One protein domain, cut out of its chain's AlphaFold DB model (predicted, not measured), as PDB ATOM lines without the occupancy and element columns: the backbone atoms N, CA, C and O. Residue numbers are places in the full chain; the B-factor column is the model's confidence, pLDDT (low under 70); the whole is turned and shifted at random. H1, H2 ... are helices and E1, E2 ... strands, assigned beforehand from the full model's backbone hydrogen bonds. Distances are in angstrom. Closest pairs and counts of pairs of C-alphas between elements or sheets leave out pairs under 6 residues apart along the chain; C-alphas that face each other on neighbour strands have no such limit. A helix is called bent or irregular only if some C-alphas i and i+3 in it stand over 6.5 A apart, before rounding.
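AT A GLANCE: This is residues 85 to 176 of the 176 residues of the protein "ATP-synt_ab domain-containing protein" of Candidatus Poribacteria bacterium (UniProt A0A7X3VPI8). H2, H3 and the first part of H4 make a small core of slanted helices, with bent strand E1 at one side and short H1 near H3; residues 161 to 176, part of H4 and a tail, stick out as a long arm. The 92 printed residues have H1, E1, H2, H3, H4 in order, mostly helix. The whole is loose, radius of gyration of the C-alphas 16.1 A, spans 52 by 35 by 27 A.

HOW THE PARTS SIT: Start at H4, residues 148 to 169: its residues 152 to 159 alone touch H2, residues 113 to 126, at a steep tilt of 54 degrees, closest at C-alphas 118 and 152, 6.3 A. H3, residues 131 to 144, only just touches H4, only at the corner, with 3 pairs of C-alphas within 8 A, closest Phe 142 and Phe 151, 6.7 A. E1, residues 97 to 104, bends by 89 degrees at residue 100 and pairs with no named strand; its closest C-alpha pair with H3 is Asp 98 and Asn 131, 6.5 A. H1, residues 86 to 90, is close but not clearly touching H3, closest at C-alphas 88 and 132, 6.3 A. In H1, H2, H3 and H4 every O i to N i+4 pair is within hydrogen-bond range.

IN THESE COORDINATES: Find C-alpha 86 at (12.501, -34.141, 112.452), where H1 begins. H2 runs 20.0 A, H3 20.1 A, and H4 32.0 A to C-alpha 169 at (42.708, -23.685, 92.279).

THE WHOLE: The farthest C-alphas, Leu 109 and Arg 176, are 55.5 A apart. The printed part has no cut and no long link; pLDDT is under 70 at residues 157 to 176.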
ATOM      1  N   GLU A  85      11.759 -30.305 109.643       94.44
ATOM      2  CA  GLU A  85      12.391 -31.621 109.550       94.44
ATOM      3  C   GLU A  85      12.711 -32.200 110.931       94.44
ATOM      4  O   GLU A  85      13.344 -31.560 111.773       94.44
ATOM      5  N   ARG A  86      12.290 -33.451 111.168       93.94
ATOM      6  CA  ARG A  86      12.501 -34.141 112.452       93.94
ATOM      7  C   ARG A  86      13.983 -34.395 112.744       93.94
ATOM      8  O   ARG A  86      14.388 -34.254 113.889       93.94
ATOM      9  N   ALA A  87      14.794 -34.689 111.727       93.69
ATOM     10  CA  ALA A  87      16.228 -34.932 111.906       93.69
ATOM     11  C   ALA A  87      16.957 -33.720 112.523       93.69
ATOM     12  O   ALA A  87      17.787 -33.887 113.413       93.69
ATOM     13  N   LEU A  88      16.590 -32.496 112.124       95.06
ATOM     14  CA  LEU A  88      17.130 -31.264 112.712       95.06
ATOM     15  C   LEU A  88      16.718 -31.098 114.182       95.06
ATOM     16  O   LEU A  88      17.520 -30.680 115.018       95.06
ATOM     17  N   LEU A  89      15.474 -31.465 114.504       94.44
ATOM     18  CA  LEU A  89      14.956 -31.440 115.870       94.44
ATOM     19  C   LEU A  89      15.711 -32.421 116.779       94.44
ATOM     20  O   LEU A  89      16.066 -32.058 117.902       94.44
ATOM     21  N   ASP A  90      15.986 -33.630 116.288       95.25
ATOM     22  CA  ASP A  90      16.723 -34.670 117.018       95.25
ATOM     23  C   ASP A  90      18.167 -34.229 117.321       95.25
ATOM     24  O   ASP A  90      18.696 -34.509 118.401       95.25
ATOM     25  N   LEU A  91      18.770 -33.447 116.418       95.31
ATOM     26  CA  LEU A  91      20.069 -32.786 116.605       95.31
ATOM     27  C   LEU A  91      20.006 -31.522 117.482       95.31
ATOM     28  O   LEU A  91      21.039 -30.931 117.785       95.31
ATOM     29  N   ARG A  92      18.812 -31.121 117.942       95.50
ATOM     30  CA  ARG A  92      18.551 -29.898 118.725       95.50
ATOM     31  C   ARG A  92      18.891 -28.598 117.990       95.50
ATOM     32  O   ARG A  92      19.200 -27.593 118.633       95.50
ATOM     33  N   ILE A  93      18.790 -28.598 116.666       95.12
ATOM     34  CA  ILE A  93      18.968 -27.405 115.841       95.12
ATOM     35  C   ILE A  93      17.613 -26.696 115.721       95.12
ATOM     36  O   ILE A  93      16.621 -27.288 115.292       95.12
ATOM     37  N   TYR A  94      17.558 -25.416 116.109       95.19
ATOM     38  CA  TYR A  94      16.333 -24.614 116.085       95.19
ATOM     39  C   TYR A  94      16.542 -23.270 115.376       95.19
ATOM     40  O   TYR A  94      17.524 -22.586 115.671       95.19
ATOM     41  N   PRO A  95      15.591 -22.837 114.523       95.12
ATOM     42  CA  PRO A  95      14.340 -23.520 114.151       95.12
ATOM     43  C   PRO A  95      14.576 -24.671 113.145       95.12
ATOM     44  O   PRO A  95      15.358 -24.469 112.225       95.12
ATOM     45  N   PRO A  96      13.899 -25.836 113.252       96.25
ATOM     46  CA  PRO A  96      14.197 -27.032 112.448       96.25
ATOM     47  C   PRO A  96      13.605 -26.944 111.029       96.25
ATOM     48  O   PRO A  96      12.751 -27.743 110.653       96.25
ATOM     49  N   ILE A  97      13.998 -25.926 110.264       96.19
ATOM     50  CA  ILE A  97      13.448 -25.608 108.942       96.19
ATOM     51  C   ILE A  97      14.312 -26.232 107.847       96.19
ATOM     52  O   ILE A  97      15.521 -26.032 107.816       96.19
ATOM     53  N   ASP A  98      13.666 -26.902 106.898       94.81
ATOM     54  CA  ASP A  98      14.280 -27.315 105.638       94.81
ATOM     55  C   ASP A  98      14.238 -26.153 104.638       94.81
ATOM     56  O   ASP A  98      13.180 -25.781 104.114       94.81
ATOM     57  N   ILE A  99      15.398 -25.538 104.408       92.75
ATOM     58  CA  ILE A  99      15.544 -24.322 103.592       92.75
ATOM     59  C   ILE A  99      15.324 -24.618 102.105       92.75
ATOM     60  O   ILE A  99      14.832 -23.762 101.357       92.75
ATOM     61  N   GLU A 100      15.685 -25.821 101.664       91.62
ATOM     62  CA  GLU A 100      15.591 -26.225 100.268       91.62
ATOM     63  C   GLU A 100      14.131 -26.460  99.870       91.62
ATOM     64  O   GLU A 100      13.672 -25.921  98.852       91.62
ATOM     65  N   LYS A 101      13.383 -27.197 100.700       93.38
ATOM     66  CA  LYS A 101      11.962 -27.495 100.464       93.38
ATOM     67  C   LYS A 101      11.055 -26.290 100.712       93.38
ATOM     68  O   LYS A 101      10.039 -26.149 100.026       93.38
ATOM     69  N   SER A 102      11.404 -25.417 101.660       95.56
ATOM     70  CA  SER A 102      10.616 -24.218 101.988       95.56
ATOM     71  C   SER A 102      10.667 -23.169 100.877       95.56
ATOM     72  O   SER A 102      11.733 -22.845 100.350       95.56
ATOM     73  N   LYS A 103       9.505 -22.617 100.510       94.88
ATOM     74  CA  LYS A 103       9.372 -21.684  99.380       94.88
ATOM     75  C   LYS A 103       8.076 -20.885  99.421       94.88
ATOM     76  O   LYS A 103       7.067 -21.320  99.971       94.88
ATOM     77  N   THR A 104       8.088 -19.744  98.739       96.31
ATOM     78  CA  THR A 104       6.890 -18.942  98.463       96.31
ATOM     79  C   THR A 104       6.762 -18.722  96.960       96.31
ATOM     80  O   THR A 104       7.724 -18.346  96.295       96.31
ATOM     81  N   ARG A 105       5.578 -18.971  96.395       94.62
ATOM     82  CA  ARG A 105       5.283 -18.667  94.990       94.62
ATOM     83  C   ARG A 105       5.225 -17.152  94.811       94.62
ATOM     84  O   ARG A 105       4.605 -16.461  95.615       94.62
ATOM     85  N   ARG A 106       5.777 -16.666  93.701       94.31
ATOM     86  CA  ARG A 106       5.814 -15.239  93.353       94.31
ATOM     87  C   ARG A 106       6.518 -14.360  94.398       94.31
ATOM     88  O   ARG A 106       6.042 -13.273  94.727       94.31
ATOM     89  N   GLU A 107       7.628 -14.844  94.953       95.88
ATOM     90  CA  GLU A 107       8.426 -14.096  95.935       95.88
ATOM     91  C   GLU A 107       8.984 -12.770  95.385       95.88
ATOM     92  O   GLU A 107       9.230 -11.846  96.160       95.88
ATOM     93  N   GLU A 108       9.069 -12.611  94.060       95.50
ATOM     94  CA  GLU A 108       9.432 -11.353  93.395       95.50
ATOM     95  C   GLU A 108       8.445 -10.206  93.643       95.50
ATOM     96  O   GLU A 108       8.784  -9.044  93.447       95.50
ATOM     97  N   LEU A 109       7.218 -10.514  94.080       95.19
ATOM     98  CA  LEU A 109       6.245  -9.504  94.501       95.19
ATOM     99  C   LEU A 109       6.394  -9.096  95.973       95.19
ATOM    100  O   LEU A 109       5.745  -8.144  96.406       95.19
ATOM    101  N   LEU A 110       7.169  -9.852  96.751       94.88
ATOM    102  CA  LEU A 110       7.304  -9.692  98.201       94.88
ATOM    103  C   LEU A 110       8.644  -9.067  98.590       94.88
ATOM    104  O   LEU A 110       8.721  -8.370  99.600       94.88
ATOM    105  N   LEU A 111       9.689  -9.323  97.805       95.19
ATOM    106  CA  LEU A 111      11.045  -8.852  98.057       95.19
ATOM    107  C   LEU A 111      11.456  -7.802  97.027       95.19
ATOM    108  O   LEU A 111      11.123  -7.902  95.848       95.19
ATOM    109  N   ALA A 112      12.223  -6.806  97.472       95.81
ATOM    110  CA  ALA A 112      12.863  -5.872  96.556       95.81
ATOM    111  C   ALA A 112      13.853  -6.623  95.633       95.81
ATOM    112  O   ALA A 112      14.451  -7.613  96.071       95.81
ATOM    113  N   PRO A 113      14.047  -6.191  94.371       94.69
ATOM    114  CA  PRO A 113      14.861  -6.933  93.402       94.69
ATOM    115  C   PRO A 113      16.306  -7.195  93.852       94.69
ATOM    116  O   PRO A 113      16.875  -8.244  93.553       94.69
ATOM    117  N   ASP A 114      16.905  -6.256  94.581       92.62
ATOM    118  CA  ASP A 114      18.244  -6.394  95.154       92.62
ATOM    119  C   ASP A 114      18.274  -7.471  96.246       92.62
ATOM    120  O   ASP A 114      19.126  -8.359  96.206       92.62
ATOM    121  N   VAL A 115      17.305  -7.458  97.166       94.31
ATOM    122  CA  VAL A 115      17.165  -8.460  98.232       94.31
ATOM    123  C   VAL A 115      16.919  -9.845  97.641       94.31
ATOM    124  O   VAL A 115      17.562 -10.807  98.058       94.31
ATOM    125  N   LEU A 116      16.045  -9.949  96.638       94.38
ATOM    126  CA  LEU A 116      15.724 -11.208  95.968       94.38
ATOM    127  C   LEU A 116      16.974 -11.864  95.367       94.38
ATOM    128  O   LEU A 116      17.221 -13.048  95.588       94.38
ATOM    129  N   ASN A 117      17.811 -11.085  94.676       92.94
ATOM    130  CA  ASN A 117      19.065 -11.585  94.114       92.94
ATOM    131  C   ASN A 117      20.011 -12.117  95.202       92.94
ATOM    132  O   ASN A 117      20.597 -13.188  95.033       92.94
ATOM    133  N   LYS A 118      20.133 -11.409  96.334       93.62
ATOM    134  CA  LYS A 118      20.955 -11.859  97.471       93.62
ATOM    135  C   LYS A 118      20.414 -13.164  98.069       93.62
ATOM    136  O   LYS A 118      21.183 -14.093  98.308       93.62
ATOM    137  N   VAL A 119      19.093 -13.272  98.242       93.94
ATOM    138  CA  VAL A 119      18.427 -14.495  98.725       93.94
ATOM    139  C   VAL A 119      18.665 -15.665  97.769       93.94
ATOM    140  O   VAL A 119      18.955 -16.770  98.218       93.94
ATOM    141  N   TRP A 120      18.623 -15.454  96.453       92.50
ATOM    142  CA  TRP A 120      18.908 -16.512  95.480       92.50
ATOM    143  C   TRP A 120      20.355 -17.001  95.514       92.50
ATOM    144  O   TRP A 120      20.591 -18.206  95.400       92.50
ATOM    145  N   VAL A 121      21.323 -16.095  95.681       91.75
ATOM    146  CA  VAL A 121      22.730 -16.475  95.887       91.75
ATOM    147  C   VAL A 121      22.863 -17.308  97.157       91.75
ATOM    148  O   VAL A 121      23.485 -18.369  97.118       91.75
ATOM    149  N   LEU A 122      22.215 -16.882  98.245       92.06
ATOM    150  CA  LEU A 122      22.199 -17.630  99.499       92.06
ATOM    151  C   LEU A 122      21.601 -19.031  99.316       92.06
ATOM    152  O   LEU A 122      22.233 -19.999  99.718       92.06
ATOM    153  N   ARG A 123      20.447 -19.162  98.643       91.94
ATOM    154  CA  ARG A 123      19.812 -20.471  98.388       91.94
ATOM    155  C   ARG A 123      20.689 -21.393  97.540       91.94
ATOM    156  O   ARG A 123      20.753 -22.586  97.814       91.94
ATOM    157  N   LYS A 124      21.379 -20.858  96.525       91.19
ATOM    158  CA  LYS A 124      22.343 -21.636  95.723       91.19
ATOM    159  C   LYS A 124      23.522 -22.114  96.557       91.19
ATOM    160  O   LYS A 124      23.997 -23.225  96.354       91.19
ATOM    161  N   PHE A 125      23.998 -21.275  97.468       90.06
ATOM    162  CA  PHE A 125      25.097 -21.625  98.351       90.06
ATOM    163  C   PHE A 125      24.682 -22.707  99.356       90.06
ATOM    164  O   PHE A 125      25.353 -23.729  99.450       90.06
ATOM    165  N   THR A 126      23.530 -22.556 100.017       90.75
ATOM    166  CA  THR A 126      23.017 -23.564 100.960       90.75
ATOM    167  C   THR A 126      22.663 -24.882 100.271       90.75
ATOM    168  O   THR A 126      22.843 -25.933 100.860       90.75
ATOM    169  N   SER A 127      22.242 -24.874  98.997       90.88
ATOM    170  CA  SER A 127      21.973 -26.125  98.258       90.88
ATOM    171  C   SER A 127      23.216 -26.982  97.974       90.88
ATOM    172  O   SER A 127      23.093 -28.086  97.454       90.88
ATOM    173  N   GLN A 128      24.421 -26.469  98.245       91.00
ATOM    174  CA  GLN A 128      25.673 -27.225  98.113       91.00
ATOM    175  C   GLN A 128      26.087 -27.929  99.412       91.00
ATOM    176  O   GLN A 128      27.064 -28.677  99.402       91.00
ATOM    177  N   MET A 129      25.379 -27.671 100.512       91.62
ATOM    178  CA  MET A 129      25.642 -28.196 101.849       91.62
ATOM    179  C   MET A 129      24.514 -29.140 102.268       91.62
ATOM    180  O   MET A 129      23.419 -29.107 101.705       91.62
ATOM    181  N   ASP A 130      24.768 -29.958 103.287       92.88
ATOM    182  CA  ASP A 130      23.683 -30.679 103.953       92.88
ATOM    183  C   ASP A 130      22.742 -29.696 104.677       92.88
ATOM    184  O   ASP A 130      23.141 -28.582 105.035       92.88
ATOM    185  N   ASN A 131      21.483 -30.086 104.897       91.38
ATOM    186  CA  ASN A 131      20.494 -29.208 105.526       91.38
ATOM    187  C   ASN A 131      20.892 -28.832 106.967       91.38
ATOM    188  O   ASN A 131      20.743 -27.673 107.360       91.38
ATOM    189  N   ALA A 132      21.461 -29.769 107.739       94.00
ATOM    190  CA  ALA A 132      21.923 -29.486 109.099       94.00
ATOM    191  C   ALA A 132      23.095 -28.493 109.102       94.00
ATOM    192  O   ALA A 132      23.043 -27.481 109.800       94.00
ATOM    193  N   GLU A 133      24.099 -28.730 108.252       93.44
ATOM    194  CA  GLU A 133      25.266 -27.850 108.098       93.44
ATOM    195  C   GLU A 133      24.855 -26.442 107.640       93.44
ATOM    196  O   GLU A 133      25.283 -25.436 108.213       93.44
ATOM    197  N   SER A 134      23.965 -26.363 106.646       92.88
ATOM    198  CA  SER A 134      23.422 -25.101 106.137       92.88
ATOM    199  C   SER A 134      22.759 -24.289 107.240       92.88
ATOM    200  O   SER A 134      22.980 -23.081 107.356       92.88
ATOM    201  N   LEU A 135      21.916 -24.941 108.039       94.25
ATOM    202  CA  LEU A 135      21.132 -24.277 109.064       94.25
ATOM    203  C   LEU A 135      21.999 -23.843 110.251       94.25
ATOM    204  O   LEU A 135      21.842 -22.718 110.723       94.25
ATOM    205  N   GLU A 136      22.943 -24.673 110.695       93.88
ATOM    206  CA  GLU A 136      23.912 -24.304 111.735       93.88
ATOM    207  C   GLU A 136      24.750 -23.096 111.317       93.88
ATOM    208  O   GLU A 136      24.863 -22.125 112.072       93.88
ATOM    209  N   MET A 137      25.265 -23.110 110.086       92.38
ATOM    210  CA  MET A 137      25.996 -21.977 109.529       92.38
ATOM    211  C   MET A 137      25.123 -20.716 109.516       92.38
ATOM    212  O   MET A 137      25.575 -19.646 109.926       92.38
ATOM    213  N   LEU A 138      23.871 -20.810 109.060       92.81
ATOM    214  CA  LEU A 138      22.961 -19.664 109.050       92.81
ATOM    215  C   LEU A 138      22.693 -19.132 110.458       92.81
ATOM    216  O   LEU A 138      22.739 -17.921 110.651       92.81
ATOM    217  N   ILE A 139      22.460 -20.004 111.441       93.31
ATOM    218  CA  ILE A 139      22.258 -19.618 112.845       93.31
ATOM    219  C   ILE A 139      23.490 -18.880 113.380       93.31
ATOM    220  O   ILE A 139      23.353 -17.822 114.000       93.31
ATOM    221  N   GLU A 140      24.694 -19.382 113.100       93.06
ATOM    222  CA  GLU A 140      25.941 -18.727 113.498       93.06
ATOM    223  C   GLU A 140      26.077 -17.335 112.860       93.06
ATOM    224  O   GLU A 140      26.434 -16.361 113.529       93.06
ATOM    225  N   GLN A 141      25.762 -17.216 111.568       91.44
ATOM    226  CA  GLN A 141      25.817 -15.941 110.856       91.44
ATOM    227  C   GLN A 141      24.744 -14.967 111.344       91.44
ATOM    228  O   GLN A 141      25.040 -13.786 111.514       91.44
ATOM    229  N   PHE A 142      23.525 -15.421 111.634       91.81
ATOM    230  CA  PHE A 142      22.501 -14.575 112.247       91.81
ATOM    231  C   PHE A 142      22.937 -14.082 113.629       91.81
ATOM    232  O   PHE A 142      22.742 -12.912 113.932       91.81
ATOM    233  N   GLY A 143      23.617 -14.908 114.430       91.19
ATOM    234  CA  GLY A 143      24.170 -14.485 115.723       91.19
ATOM    235  C   GLY A 143      25.256 -13.402 115.627       91.19
ATOM    236  O   GLY A 143      25.467 -12.653 116.580       91.19
ATOM    237  N   LYS A 144      25.936 -13.289 114.478       92.12
ATOM    238  CA  LYS A 144      27.003 -12.302 114.215       92.12
ATOM    239  C   LYS A 144      26.501 -10.980 113.618       92.12
ATOM    240  O   LYS A 144      27.292 -10.039 113.494       92.12
ATOM    241  N   ASN A 145      25.236 -10.908 113.209       91.06
ATOM    242  CA  ASN A 145      24.662  -9.774 112.482       91.06
ATOM    243  C   ASN A 145      23.446  -9.218 113.226       91.06
ATOM    244  O   ASN A 145      22.611  -9.976 113.707       91.06
ATOM    245  N   GLY A 146      23.322  -7.891 113.315       90.00
ATOM    246  CA  GLY A 146      22.216  -7.268 114.048       90.00
ATOM    247  C   GLY A 146      20.909  -7.255 113.256       90.00
ATOM    248  O   GLY A 146      19.826  -7.210 113.838       90.00
ATOM    249  N   THR A 147      21.001  -7.291 111.923       94.75
ATOM    250  CA  THR A 147      19.843  -7.238 111.023       94.75
ATOM    251  C   THR A 147      19.993  -8.172 109.820       94.75
ATOM    252  O   THR A 147      21.100  -8.508 109.394       94.75
ATOM    253  N   ASN A 148      18.862  -8.538 109.206       92.75
ATOM    254  CA  ASN A 148      18.854  -9.325 107.967       92.75
ATOM    255  C   ASN A 148      19.536  -8.594 106.800       92.75
ATOM    256  O   ASN A 148      20.103  -9.246 105.929       92.75
ATOM    257  N   ALA A 149      19.492  -7.257 106.776       91.69
ATOM    258  CA  ALA A 149      20.146  -6.461 105.740       91.69
ATOM    259  C   ALA A 149      21.673  -6.600 105.820       91.69
ATOM    260  O   ALA A 149      22.303  -6.972 104.831       91.69
ATOM    261  N   GLU A 150      22.244  -6.411 107.014       90.88
ATOM    262  CA  GLU A 150      23.679  -6.600 107.274       90.88
ATOM    263  C   GLU A 150      24.131  -8.033 106.969       90.88
ATOM    264  O   GLU A 150      25.171  -8.251 106.348       90.88
ATOM    265  N   PHE A 151      23.329  -9.019 107.380       93.19
ATOM    266  CA  PHE A 151      23.588 -10.428 107.099       93.19
ATOM    267  C   PHE A 151      23.669 -10.705 105.590       93.19
ATOM    268  O   PHE A 151      24.643 -11.298 105.121       93.19
ATOM    269  N   LEU A 152      22.671 -10.258 104.820       91.31
ATOM    270  CA  LEU A 152      22.621 -10.497 103.378       91.31
ATOM    271  C   LEU A 152      23.758  -9.790 102.633       91.31
ATOM    272  O   LEU A 152      24.243 -10.320 101.636       91.31
ATOM    273  N   GLU A 153      24.191  -8.617 103.095       88.81
ATOM    274  CA  GLU A 153      25.362  -7.928 102.542       88.81
ATOM    275  C   GLU A 153      26.640  -8.741 102.753       88.81
ATOM    276  O   GLU A 153      27.304  -9.108 101.784       88.81
ATOM    277  N   ARG A 154      26.926  -9.140 103.998       85.12
ATOM    278  CA  ARG A 154      28.149  -9.891 104.320       85.12
ATOM    279  C   ARG A 154      28.210 -11.267 103.658       85.12
ATOM    280  O   ARG A 154      29.286 -11.717 103.268       85.12
ATOM    281  N   MET A 155      27.076 -11.958 103.535       81.75
ATOM    282  CA  MET A 155      27.040 -13.293 102.927       81.75
ATOM    283  C   MET A 155      27.310 -13.262 101.428       81.75
ATOM    284  O   MET A 155      28.006 -14.142 100.919       81.75
ATOM    285  N   VAL A 156      26.793 -12.260 100.718       73.44
ATOM    286  CA  VAL A 156      27.049 -12.126  99.280       73.44
ATOM    287  C   VAL A 156      28.499 -11.757  99.021       73.44
ATOM    288  O   VAL A 156      29.109 -12.350  98.129       73.44
ATOM    289  N   ASP A 157      29.089 -10.888  99.838       69.88
ATOM    290  CA  ASP A 157      30.516 -10.589  99.739       69.88
ATOM    291  C   ASP A 157      31.340 -11.878  99.907       69.88
ATOM    292  O   ASP A 157      32.109 -12.254  99.017       69.88
ATOM    293  N   ASN A 158      31.092 -12.647 100.971       63.25
ATOM    294  CA  ASN A 158      31.814 -13.893 101.256       63.25
ATOM    295  C   ASN A 158      31.617 -14.990 100.191       63.25
ATOM    296  O   ASN A 158      32.581 -15.667  99.819       63.25
ATOM    297  N   ALA A 159      30.401 -15.162  99.663       62.94
ATOM    298  CA  ALA A 159      30.110 -16.127  98.597       62.94
ATOM    299  C   ALA A 159      30.766 -15.741  97.257       62.94
ATOM    300  O   ALA A 159      31.138 -16.602  96.453       62.94
ATOM    301  N   THR A 160      30.946 -14.442  97.012       57.88
ATOM    302  CA  THR A 160      31.663 -13.942  95.832       57.88
ATOM    303  C   THR A 160      33.170 -14.198  95.968       57.88
ATOM    304  O   THR A 160      33.819 -14.628  95.008       57.88
ATOM    305  N   TYR A 161      33.726 -14.054  97.178       50.09
ATOM    306  CA  TYR A 161      35.124 -14.396  97.469       50.09
ATOM    307  C   TYR A 161      35.413 -15.903  97.357       50.09
ATOM    308  O   TYR A 161      36.415 -16.287  96.742       50.09
ATOM    309  N   SER A 162      34.547 -16.783  97.869       54.09
ATOM    310  CA  SER A 162      34.778 -18.238  97.818       54.09
ATOM    311  C   SER A 162      34.777 -18.783  96.382       54.09
ATOM    312  O   SER A 162      35.676 -19.542  96.012       54.09
ATOM    313  N   ASN A 163      33.863 -18.313  95.526       51.34
ATOM    314  CA  ASN A 163      33.806 -18.704  94.113       51.34
ATOM    315  C   ASN A 163      35.028 -18.237  93.305       51.34
ATOM    316  O   ASN A 163      35.518 -18.972  92.441       51.34
ATOM    317  N   SER A 164      35.580 -17.059  93.614       47.75
ATOM    318  CA  SER A 164      36.824 -16.595  92.984       47.75
ATOM    319  C   SER A 164      38.017 -17.494  93.352       47.75
ATOM    320  O   SER A 164      38.816 -17.855  92.489       47.75
ATOM    321  N   THR A 165      38.075 -17.978  94.594       44.09
ATOM    322  CA  THR A 165      39.171 -18.825  95.101       44.09
ATOM    323  C   THR A 165      39.124 -20.252  94.537       44.09
ATOM    324  O   THR A 165      40.166 -20.842  94.234       44.09
ATOM    325  N   THR A 166      37.925 -20.801  94.321       45.53
ATOM    326  CA  THR A 166      37.734 -22.123  93.695       45.53
ATOM    327  C   THR A 166      38.133 -22.112  92.215       45.53
ATOM    328  O   THR A 166      38.749 -23.066  91.736       45.53
ATOM    329  N   SER A 167      37.895 -21.003  91.502       42.75
ATOM    330  CA  SER A 167      38.322 -20.842  90.101       42.75
ATOM    331  C   SER A 167      39.849 -20.768  89.931       42.75
ATOM    332  O   SER A 167      40.391 -21.259  88.940       42.75
ATOM    333  N   VAL A 168      40.569 -20.235  90.927       45.62
ATOM    334  CA  VAL A 168      42.039 -20.128  90.900       45.62
ATOM    335  C   VAL A 168      42.714 -21.481  91.159       45.62
ATOM    336  O   VAL A 168      43.728 -21.787  90.532       45.62
ATOM    337  N   LYS A 169      42.141 -22.347  92.010       39.97
ATOM    338  CA  LYS A 169      42.708 -23.685  92.279       39.97
ATOM    339  C   LYS A 169      42.534 -24.679  91.122       39.97
ATOM    340  O   LYS A 169      43.327 -25.611  91.017       39.97
ATOM    341  N   ALA A 170      41.569 -24.472  90.224       46.88
ATOM    342  CA  ALA A 170      41.351 -25.344  89.063       46.88
ATOM    343  C   ALA A 170      42.396 -25.169  87.936       46.88
ATOM    344  O   ALA A 170      42.573 -26.074  87.122       46.88
ATOM    345  N   ASN A 171      43.129 -24.046  87.907       42.53
ATOM    346  CA  ASN A 171      44.114 -23.736  86.858       42.53
ATOM    347  C   ASN A 171      45.579 -24.016  87.238       42.53
ATOM    348  O   ASN A 171      46.476 -23.827  86.415       42.53
ATOM    349  N   ALA A 172      45.853 -24.520  88.443       47.12
ATOM    350  CA  ALA A 172      47.203 -24.881  88.871       47.12
ATOM    351  C   ALA A 172      47.536 -26.346  88.525       47.12
ATOM    352  O   ALA A 172      47.705 -27.189  89.405       47.12
ATOM    353  N   ARG A 173      47.645 -26.675  87.228       43.56
ATOM    354  CA  ARG A 173      48.373 -27.888  86.807       43.56
ATOM    355  C   ARG A 173      49.880 -27.605  86.878       43.56
ATOM    356  O   ARG A 173      50.315 -26.621  86.278       43.56
ATOM    357  N   PRO A 174      50.695 -28.441  87.544       47.34
ATOM    358  CA  PRO A 174      52.139 -28.271  87.516       47.34
ATOM    359  C   PRO A 174      52.631 -28.598  86.103       47.34
ATOM    360  O   PRO A 174      52.446 -29.715  85.614       47.34
ATOM    361  N   LYS A 175      53.221 -27.609  85.424       48.75
ATOM    362  CA  LYS A 175      53.983 -27.847  84.196       48.75
ATOM    363  C   LYS A 175      55.171 -28.743  84.559       48.75
ATOM    364  O   LYS A 175      55.990 -28.350  85.386       48.75
ATOM    365  N   ARG A 176      55.197 -29.951  83.994       41.22
ATOM    366  CA  ARG A 176      56.418 -30.751  83.862       41.22
ATOM    367  C   ARG A 176      57.256 -30.204  82.717       41.22
ATOM    368  O   ARG A 176      56.634 -29.692  81.756       41.22
TER     369      ARG A 176